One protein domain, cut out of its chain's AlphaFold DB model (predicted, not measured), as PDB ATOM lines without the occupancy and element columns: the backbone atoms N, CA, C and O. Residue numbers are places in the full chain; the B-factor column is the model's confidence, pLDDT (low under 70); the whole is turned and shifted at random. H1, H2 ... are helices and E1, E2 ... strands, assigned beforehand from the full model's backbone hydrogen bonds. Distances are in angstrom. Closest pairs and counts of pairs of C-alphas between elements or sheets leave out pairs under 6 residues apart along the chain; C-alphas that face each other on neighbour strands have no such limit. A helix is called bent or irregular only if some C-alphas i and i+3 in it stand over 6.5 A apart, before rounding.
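What this domain is: This is residues 260 to 332 of the 675 residues of the protein "U-box domain-containing protein" of Friedmanniomyces simplex (UniProt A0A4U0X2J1). A strongly twisted sheet of four strands has the short H1 grazing it, while the long, kinked H2 leaves the end of E4 and reaches beyond the sheet. The printed part has 73 residues, with H1 E1 E2 E3 E4 H2 in chain order, of mixed class. The strands form a meander, E1 - E2 - E3 - E4, each the antiparallel neighbour of the one before. The whole is compact, radius of gyration of the C-alphas 12.8 A, but elongated, 42 by 24 by 21 A.

How they stand to each other: H1, residues 260 to 263, only grazes the sheet with residues 260 to 262. E1, residues 268 to 271, and E2, residues 277 to 283, form a hairpin, N 270 to O 278 2.9 A. E2 and E3, residues 294 to 298, form another, N 297 to O 279 2.8 A. E3 and E4, residues 302 to 306, form a third, N 298 to O 302 2.8 A. H2, residues 308 to 324, only grazes the sheet with residues 308 to 315; the closest C-alphas of E3 and H2, Thr 294 and Val 308, are 7.4 A apart. H2 has 9 of 13 O i to N i+4 pairs within hydrogen-bond range; H1 is too short for any.

Where its parts are: H1 begins at C-alpha 260 (-331.497, -261.629, -152.842). E2 is 18.2 A long. H2, 24.7 A, ends at C-alpha 324 (-316.032, -257.881, -134.127); it is irregular, C-alphas 314 and 317 being 7.0 A apart.

The domain as a whole: The farthest C-alphas, Gly 287 and Gly 326, are 42.5 A apart. The printed part has no cut and no long link. Residues 285 to 292 and 332 have pLDDT under 70.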
ATOM      1  N   GLN A 260    -331.972-261.373-151.483       84.00
ATOM      2  CA  GLN A 260    -331.497-261.629-152.842       84.00
ATOM      3  C   GLN A 260    -331.981-262.979-153.398       84.00
ATOM      4  O   GLN A 260    -331.825-263.225-154.593       84.00
ATOM      5  N   LEU A 261    -332.594-263.843-152.576       84.94
ATOM      6  CA  LEU A 261    -332.964-265.211-152.970       84.94
ATOM      7  C   LEU A 261    -334.069-265.274-154.024       84.94
ATOM      8  O   LEU A 261    -334.089-266.203-154.827       84.94
ATOM      9  N   ALA A 262    -334.947-264.270-154.077       79.06
ATOM     10  CA  ALA A 262    -336.024-264.208-155.065       79.06
ATOM     11  C   ALA A 262    -335.512-264.179-156.521       79.06
ATOM     12  O   ALA A 262    -336.230-264.593-157.426       79.06
ATOM     13  N   GLY A 263    -334.280-263.703-156.745       76.25
ATOM     14  CA  GLY A 263    -333.624-263.676-158.058       76.25
ATOM     15  C   GLY A 263    -332.414-264.606-158.181       76.25
ATOM     16  O   GLY A 263    -331.726-264.559-159.198       76.25
ATOM     17  N   ALA A 264    -332.118-265.412-157.158       83.69
ATOM     18  CA  ALA A 264    -330.968-266.308-157.153       83.69
ATOM     19  C   ALA A 264    -331.309-267.665-157.791       83.69
ATOM     20  O   ALA A 264    -332.422-268.175-157.655       83.69
ATOM     21  N   VAL A 265    -330.330-268.271-158.463       85.69
ATOM     22  CA  VAL A 265    -330.459-269.614-159.044       85.69
ATOM     23  C   VAL A 265    -330.143-270.650-157.966       85.69
ATOM     24  O   VAL A 265    -329.068-270.615-157.374       85.69
ATOM     25  N   ALA A 266    -331.075-271.569-157.709       88.06
ATOM     26  CA  ALA A 266    -330.860-272.668-156.774       88.06
ATOM     27  C   ALA A 266    -330.028-273.808-157.414       88.06
ATOM     28  O   ALA A 266    -330.190-274.058-158.610       88.06
ATOM     29  N   PRO A 267    -329.205-274.538-156.637       91.12
ATOM     30  CA  PRO A 267    -328.919-274.310-155.221       91.12
ATOM     31  C   PRO A 267    -327.854-273.220-154.996       91.12
ATOM     32  O   PRO A 267    -326.831-273.201-155.673       91.12
ATOM     33  N   CYS A 268    -328.054-272.340-154.007       90.75
ATOM     34  CA  CYS A 268    -327.061-271.319-153.632       90.75
ATOM     35  C   CYS A 268    -326.953-271.134-152.113       90.75
ATOM     36  O   CYS A 268    -327.843-271.532-151.358       90.75
ATOM     37  N   LEU A 269    -325.858-270.530-151.650       93.06
ATOM     38  CA  LEU A 269    -325.583-270.345-150.225       93.06
ATOM     39  C   LEU A 269    -326.290-269.113-149.653       93.06
ATOM     40  O   LEU A 269    -326.381-268.077-150.308       93.06
ATOM     41  N   THR A 270    -326.762-269.213-148.413       91.25
ATOM     42  CA  THR A 270    -327.395-268.119-147.659       91.25
ATOM     43  C   THR A 270    -327.309-268.372-146.149       91.25
ATOM     44  O   THR A 270    -326.727-269.369-145.726       91.25
ATOM     45  N   PHE A 271    -327.870-267.488-145.324       89.75
ATOM     46  CA  PHE A 271    -327.890-267.636-143.866       89.75
ATOM     47  C   PHE A 271    -329.243-268.127-143.356       89.75
ATOM     48  O   PHE A 271    -330.294-267.706-143.839       89.75
ATOM     49  N   ASP A 272    -329.210-268.979-142.332       87.62
ATOM     50  CA  ASP A 272    -330.389-269.340-141.550       87.62
ATOM     51  C   ASP A 272    -330.669-268.335-140.411       87.62
ATOM     52  O   ASP A 272    -329.950-267.357-140.195       87.62
ATOM     53  N   ARG A 273    -331.718-268.598-139.621       85.19
ATOM     54  CA  ARG A 273    -332.112-267.758-138.472       85.19
ATOM     55  C   ARG A 273    -331.055-267.660-137.359       85.19
ATOM     56  O   ARG A 273    -331.208-266.833-136.471       85.19
ATOM     57  N   ARG A 274    -330.031-268.519-137.350       84.69
ATOM     58  CA  ARG A 274    -328.930-268.528-136.372       84.69
ATOM     59  C   ARG A 274    -327.627-267.977-136.965       84.69
ATOM     60  O   ARG A 274    -326.590-268.114-136.327       84.69
ATOM     61  N   ALA A 275    -327.672-267.370-138.156       85.94
ATOM     62  CA  ALA A 275    -326.492-266.958-138.920       85.94
ATOM     63  C   ALA A 275    -325.567-268.126-139.315       85.94
ATOM     64  O   ALA A 275    -324.384-267.924-139.585       85.94
ATOM     65  N   HIS A 276    -326.080-269.359-139.341       90.00
ATOM     66  CA  HIS A 276    -325.346-270.495-139.883       90.00
ATOM     67  C   HIS A 276    -325.559-270.572-141.392       90.00
ATOM     68  O   HIS A 276    -326.630-270.226-141.899       90.00
ATOM     69  N   LEU A 277    -324.547-271.062-142.109       91.19
ATOM     70  CA  LEU A 277    -324.649-271.242-143.548       91.19
ATOM     71  C   LEU A 277    -325.684-272.323-143.882       91.19
ATOM     72  O   LEU A 277    -325.642-273.437-143.353       91.19
ATOM     73  N   ALA A 278    -326.583-272.000-144.798       91.62
ATOM     74  CA  ALA A 278    -327.642-272.856-145.303       91.62
ATOM     75  C   ALA A 278    -327.692-272.793-146.836       91.62
ATOM     76  O   ALA A 278    -327.048-271.954-147.467       91.62
ATOM     77  N   VAL A 279    -328.463-273.696-147.439       92.75
ATOM     78  CA  VAL A 279    -328.600-273.799-148.894       92.75
ATOM     79  C   VAL A 279    -330.023-273.445-149.291       92.75
ATOM     80  O   VAL A 279    -330.967-274.111-148.877       92.75
ATOM     81  N   TYR A 280    -330.196-272.419-150.114       92.25
ATOM     82  CA  TYR A 280    -331.460-272.158-150.790       92.25
ATOM     83  C   TYR A 280    -331.680-273.215-151.872       92.25
ATOM     84  O   TYR A 280    -330.822-273.401-152.733       92.25
ATOM     85  N   THR A 281    -332.812-273.917-151.826       90.00
ATOM     86  CA  THR A 281    -333.123-275.022-152.751       90.00
ATOM     87  C   THR A 281    -334.210-274.681-153.769       90.00
ATOM     88  O   THR A 281    -334.582-275.546-154.555       90.00
ATOM     89  N   GLY A 282    -334.711-273.445-153.776       87.19
ATOM     90  CA  GLY A 282    -335.772-272.994-154.677       87.19
ATOM     91  C   GLY A 282    -337.048-272.584-153.942       87.19
ATOM     92  O   GLY A 282    -337.088-272.521-152.713       87.19
ATOM     93  N   GLN A 283    -338.094-272.289-154.709       83.69
ATOM     94  CA  GLN A 283    -339.420-271.977-154.174       83.69
ATOM     95  C   GLN A 283    -340.273-273.249-154.059       83.69
ATOM     96  O   GLN A 283    -340.121-274.180-154.850       83.69
ATOM     97  N   GLU A 284    -341.173-273.287-153.082       76.31
ATOM     98  CA  GLU A 284    -342.148-274.363-152.908       76.31
ATOM     99  C   GLU A 284    -343.159-274.378-154.070       76.31
ATOM    100  O   GLU A 284    -343.561-273.331-154.586       76.31
ATOM    101  N   ALA A 285    -343.559-275.573-154.513       66.06
ATOM    102  CA  ALA A 285    -344.555-275.727-155.573       66.06
ATOM    103  C   ALA A 285    -345.937-275.203-155.122       66.06
ATOM    104  O   ALA A 285    -346.239-275.165-153.931       66.06
ATOM    105  N   CYS A 286    -346.770-274.777-156.081       55.56
ATOM    106  CA  CYS A 286    -348.025-274.046-155.859       55.56
ATOM    107  C   CYS A 286    -348.876-274.569-154.680       55.56
ATOM    108  O   CYS A 286    -349.325-275.713-154.702       55.56
ATOM    109  N   GLY A 287    -349.163-273.696-153.701       56.88
ATOM    110  CA  GLY A 287    -350.041-273.988-152.554       56.88
ATOM    111  C   GLY A 287    -349.530-273.506-151.189       56.88
ATOM    112  O   GLY A 287    -350.284-273.542-150.220       56.88
ATOM    113  N   ALA A 288    -348.281-273.039-151.106       58.19
ATOM    114  CA  ALA A 288    -347.673-272.548-149.872       58.19
ATOM    115  C   ALA A 288    -348.094-271.112-149.504       58.19
ATOM    116  O   ALA A 288    -348.403-270.294-150.372       58.19
ATOM    117  N   ASP A 289    -348.057-270.799-148.205       62.38
ATOM    118  CA  ASP A 289    -348.164-269.428-147.690       62.38
ATOM    119  C   ASP A 289    -347.096-268.548-148.379       62.38
ATOM    120  O   ASP A 289    -345.914-268.910-148.342       62.38
ATOM    121  N   PRO A 290    -347.457-267.404-148.999       62.03
ATOM    122  CA  PRO A 290    -346.502-266.519-149.669       62.03
ATOM    123  C   PRO A 290    -345.304-266.141-148.790       62.03
ATOM    124  O   PRO A 290    -344.198-265.974-149.307       62.03
ATOM    125  N   SER A 291    -345.509-266.068-147.469       61.91
ATOM    126  CA  SER A 291    -344.469-265.759-146.483       61.91
ATOM    127  C   SER A 291    -343.477-266.902-146.228       61.91
ATOM    128  O   SER A 291    -342.419-266.655-145.663       61.91
ATOM    129  N   ARG A 292    -343.762-268.148-146.635       68.25
ATOM    130  CA  ARG A 292    -342.885-269.326-146.436       68.25
ATOM    131  C   ARG A 292    -342.526-270.066-147.722       68.25
ATOM    132  O   ARG A 292    -342.008-271.175-147.671       68.25
ATOM    133  N   SER A 293    -342.753-269.420-148.857       73.56
ATOM    134  CA  SER A 293    -342.512-269.953-150.200       73.56
ATOM    135  C   SER A 293    -341.044-270.298-150.490       73.56
ATOM    136  O   SER A 293    -340.771-271.130-151.350       73.56
ATOM    137  N   THR A 294    -340.085-269.716-149.766       82.94
ATOM    138  CA  THR A 294    -338.645-269.952-149.971       82.94
ATOM    139  C   THR A 294    -338.176-271.180-149.189       82.94
ATOM    140  O   THR A 294    -338.170-271.164-147.958       82.94
ATOM    141  N   LEU A 295    -337.734-272.230-149.893       86.88
ATOM    142  CA  LEU A 295    -337.223-273.458-149.283       86.88
ATOM    143  C   LEU A 295    -335.726-273.353-148.991       86.88
ATOM    144  O   LEU A 295    -334.908-273.069-149.873       86.88
ATOM    145  N   MET A 296    -335.364-273.634-147.743       88.44
ATOM    146  CA  MET A 296    -333.993-273.596-147.260       88.44
ATOM    147  C   MET A 296    -333.615-274.928-146.617       88.44
ATOM    148  O   MET A 296    -334.284-275.425-145.713       88.44
ATOM    149  N   PHE A 297    -332.508-275.506-147.069       88.81
ATOM    150  CA  PHE A 297    -331.893-276.679-146.474       88.81
ATOM    151  C   PHE A 297    -330.833-276.275-145.450       88.81
ATOM    152  O   PHE A 297    -329.848-275.608-145.767       88.81
ATOM    153  N   ARG A 298    -331.022-276.742-144.218       86.62
ATOM    154  CA  ARG A 298    -330.124-276.546-143.082       86.62
ATOM    155  C   ARG A 298    -329.501-277.899-142.736       86.62
ATOM    156  O   ARG A 298    -330.219-278.775-142.254       86.62
ATOM    157  N   PRO A 299    -328.191-278.116-142.938       77.06
ATOM    158  CA  PRO A 299    -327.587-279.447-142.815       77.06
ATOM    159  C   PRO A 299    -327.848-280.177-141.488       77.06
ATOM    160  O   PRO A 299    -328.043-281.392-141.469       77.06
ATOM    161  N   MET A 300    -327.925-279.423-140.388       76.69
ATOM    162  CA  MET A 300    -328.181-279.957-139.043       76.69
ATOM    163  C   MET A 300    -329.669-279.999-138.654       76.69
ATOM    164  O   MET A 300    -330.016-280.512-137.591       76.69
ATOM    165  N   HIS A 301    -330.559-279.432-139.472       79.12
ATOM    166  CA  HIS A 301    -331.965-279.200-139.107       79.12
ATOM    167  C   HIS A 301    -332.981-279.617-140.187       79.12
ATOM    168  O   HIS A 301    -334.180-279.550-139.942       79.12
ATOM    169  N   GLY A 302    -332.524-280.097-141.347       80.06
ATOM    170  CA  GLY A 302    -333.386-280.505-142.455       80.06
ATOM    171  C   GLY A 302    -333.816-279.339-143.348       80.06
ATOM    172  O   GLY A 302    -333.213-278.267-143.327       80.06
ATOM    173  N   THR A 303    -334.830-279.568-144.179       83.38
ATOM    174  CA  THR A 303    -335.382-278.554-145.091       83.38
ATOM    175  C   THR A 303    -336.605-277.891-144.463       83.38
ATOM    176  O   THR A 303    -337.482-278.592-143.963       83.38
ATOM    177  N   GLU A 304    -336.690-276.563-144.519       84.62
ATOM    178  CA  GLU A 304    -337.849-275.793-144.054       84.62
ATOM    179  C   GLU A 304    -338.198-274.640-145.010       84.62
ATOM    180  O   GLU A 304    -337.322-274.088-145.677       84.62
ATOM    181  N   GLY A 305    -339.483-274.276-145.068       82.94
ATOM    182  CA  GLY A 305    -339.957-273.052-145.721       82.94
ATOM    183  C   GLY A 305    -339.803-271.851-144.788       82.94
ATOM    184  O   GLY A 305    -340.185-271.920-143.611       82.94
ATOM    185  N   VAL A 306    -339.219-270.757-145.277       82.62
ATOM    186  CA  VAL A 306    -338.792-269.643-144.418       82.62
ATOM    187  C   VAL A 306    -339.232-268.281-144.944       82.62
ATOM    188  O   VAL A 306    -339.187-268.017-146.141       82.62
ATOM    189  N   ASP A 307    -339.602-267.406-144.005       82.69
ATOM    190  CA  ASP A 307    -339.819-265.985-144.256       82.69
ATOM    191  C   ASP A 307    -338.485-265.238-144.278       82.69
ATOM    192  O   ASP A 307    -337.827-265.039-143.253       82.69
ATOM    193  N   VAL A 308    -338.104-264.832-145.484       81.31
ATOM    194  CA  VAL A 308    -336.879-264.103-145.803       81.31
ATOM    195  C   VAL A 308    -336.735-262.815-144.981       81.31
ATOM    196  O   VAL A 308    -335.637-262.526-144.500       81.31
ATOM    197  N   ALA A 309    -337.822-262.064-144.774       78.56
ATOM    198  CA  ALA A 309    -337.783-260.780-144.073       78.56
ATOM    199  C   ALA A 309    -337.509-260.960-142.574       78.56
ATOM    200  O   ALA A 309    -336.775-260.176-141.967       78.56
ATOM    201  N   VAL A 310    -338.053-262.028-141.983       80.25
ATOM    202  CA  VAL A 310    -337.807-262.383-140.580       80.25
ATOM    203  C   VAL A 310    -336.362-262.835-140.380       80.25
ATOM    204  O   VAL A 310    -335.740-262.455-139.390       80.25
ATOM    205  N   ILE A 311    -335.795-263.612-141.311       80.94
ATOM    206  CA  ILE A 311    -334.403-264.071-141.199       80.94
ATOM    207  C   ILE A 311    -333.443-262.873-141.157       80.94
ATOM    208  O   ILE A 311    -332.623-262.806-140.243       80.94
ATOM    209  N   GLU A 312    -333.576-261.904-142.074       78.94
ATOM    210  CA  GLU A 312    -332.669-260.740-142.145       78.94
ATOM    211  C   GLU A 312    -332.628-259.901-140.869       78.94
ATOM    212  O   GLU A 312    -331.560-259.427-140.478       78.94
ATOM    213  N   GLN A 313    -333.763-259.746-140.188       77.62
ATOM    214  CA  GLN A 313    -333.812-259.000-138.931       77.62
ATOM    215  C   GLN A 313    -333.139-259.751-137.776       77.62
ATOM    216  O   GLN A 313    -332.561-259.124-136.889       77.62
ATOM    217  N   VAL A 314    -333.194-261.086-137.781       80.12
ATOM    218  CA  VAL A 314    -332.744-261.917-136.657       80.12
ATOM    219  C   VAL A 314    -331.223-262.092-136.640       80.12
ATOM    220  O   VAL A 314    -330.623-261.996-135.570       80.12
ATOM    221  N   PHE A 315    -330.569-262.309-137.788       78.25
ATOM    222  CA  PHE A 315    -329.126-262.607-137.800       78.25
ATOM    223  C   PHE A 315    -328.214-261.370-137.842       78.25
ATOM    224  O   PHE A 315    -327.006-261.503-137.634       78.25
ATOM    225  N   ALA A 316    -328.746-260.166-138.085       78.06
ATOM    226  CA  ALA A 316    -327.941-258.946-138.224       78.06
ATOM    227  C   ALA A 316    -327.056-258.658-136.993       78.06
ATOM    228  O   ALA A 316    -325.936-258.168-137.128       78.06
ATOM    229  N   GLY A 317    -327.539-258.987-135.788       80.06
ATOM    230  CA  GLY A 317    -326.755-258.874-134.555       80.06
ATOM    231  C   GLY A 317    -325.592-259.868-134.485       80.06
ATOM    232  O   GLY A 317    -324.509-259.508-134.034       80.06
ATOM    233  N   THR A 318    -325.791-261.091-134.975       82.19
ATOM    234  CA  THR A 318    -324.773-262.151-134.989       82.19
ATOM    235  C   THR A 318    -323.679-261.877-136.021       82.19
ATOM    236  O   THR A 318    -322.508-262.068-135.719       82.19
ATOM    237  N   LEU A 319    -324.009-261.323-137.194       80.12
ATOM    238  CA  LEU A 319    -322.978-260.919-138.162       80.12
ATOM    239  C   LEU A 319    -322.070-259.809-137.631       80.12
ATOM    240  O   LEU A 319    -320.863-259.874-137.823       80.12
ATOM    241  N   LYS A 320    -322.611-258.840-136.879       81.81
ATOM    242  CA  LYS A 320    -321.778-257.831-136.201       81.81
ATOM    243  C   LYS A 320    -320.822-258.451-135.181       81.81
ATOM    244  O   LYS A 320    -319.735-257.924-134.966       81.81
ATOM    245  N   GLN A 321    -321.211-259.558-134.546       82.06
ATOM    246  CA  GLN A 321    -320.314-260.307-133.662       82.06
ATOM    247  C   GLN A 321    -319.209-261.009-134.456       82.06
ATOM    248  O   GLN A 321    -318.062-260.961-134.027       82.06
ATOM    249  N   HIS A 322    -319.528-261.580-135.624       84.12
ATOM    250  CA  HIS A 322    -318.523-262.160-136.523       84.12
ATOM    251  C   HIS A 322    -317.563-261.098-137.094       84.12
ATOM    252  O   HIS A 322    -316.397-261.370-137.354       84.12
ATOM    253  N   GLU A 323    -318.027-259.869-137.313       82.00
ATOM    254  CA  GLU A 323    -317.152-258.754-137.701       82.00
ATOM    255  C   GLU A 323    -316.237-258.347-136.540       82.00
ATOM    256  O   GLU A 323    -315.035-258.169-136.730       82.00
ATOM    257  N   ALA A 324    -316.783-258.256-135.323       80.88
ATOM    258  CA  ALA A 324    -316.032-257.881-134.127       80.88
ATOM    259  C   ALA A 324    -314.978-258.924-133.713       80.88
ATOM    260  O   ALA A 324    -313.940-258.549-133.170       80.88
ATOM    261  N   ASP A 325    -315.227-260.213-133.960       78.88
ATOM    262  CA  ASP A 325    -314.284-261.302-133.675       78.88
ATOM    263  C   ASP A 325    -313.350-261.642-134.858       78.88
ATOM    264  O   ASP A 325    -312.538-262.564-134.759       78.88
ATOM    265  N   GLY A 326    -313.449-260.889-135.963       77.19
ATOM    266  CA  GLY A 326    -312.602-261.011-137.152       77.19
ATOM    267  C   GLY A 326    -312.960-262.165-138.093       77.19
ATOM    268  O   GLY A 326    -312.233-262.420-139.050       77.19
ATOM    269  N   THR A 327    -314.062-262.878-137.859       81.62
ATOM    270  CA  THR A 327    -314.381-264.129-138.574       81.62
ATOM    271  C   THR A 327    -315.458-263.989-139.635       81.62
ATOM    272  O   THR A 327    -315.830-264.963-140.295       81.62
ATOM    273  N   ALA A 328    -315.894-262.753-139.872       79.00
ATOM    274  CA  ALA A 328    -316.683-262.357-141.031       79.00
ATOM    275  C   ALA A 328    -315.973-262.648-142.367       79.00
ATOM    276  O   ALA A 328    -316.633-262.781-143.394       79.00
ATOM    277  N   VAL A 329    -314.645-262.813-142.371       77.69
ATOM    278  CA  VAL A 329    -313.876-263.193-143.569       77.69
ATOM    279  C   VAL A 329    -314.313-264.551-144.149       77.69
ATOM    280  O   VAL A 329    -314.348-264.716-145.366       77.69
ATOM    281  N   PHE A 330    -314.750-265.501-143.311       81.31
ATOM    282  CA  PHE A 330    -315.304-266.786-143.770       81.31
ATOM    283  C   PHE A 330    -316.708-266.642-144.364       81.31
ATOM    284  O   PHE A 330    -317.111-267.417-145.234       81.31
ATOM    285  N   ASP A 331    -317.426-265.606-143.937       77.38
ATOM    286  CA  ASP A 331    -318.787-265.265-144.347       77.38
ATOM    287  C   ASP A 331    -318.809-264.284-145.530       77.38
ATOM    288  O   ASP A 331    -319.874-263.778-145.890       77.38
ATOM    289  N   ALA A 332    -317.647-263.989-146.129       68.25
ATOM    290  CA  ALA A 332    -317.526-262.987-147.173       68.25
ATOM    291  C   ALA A 332    -318.566-263.210-148.286       68.25
ATOM    292  O   ALA A 332    -318.567-264.235-148.982       68.25
TER     293      ALA A 332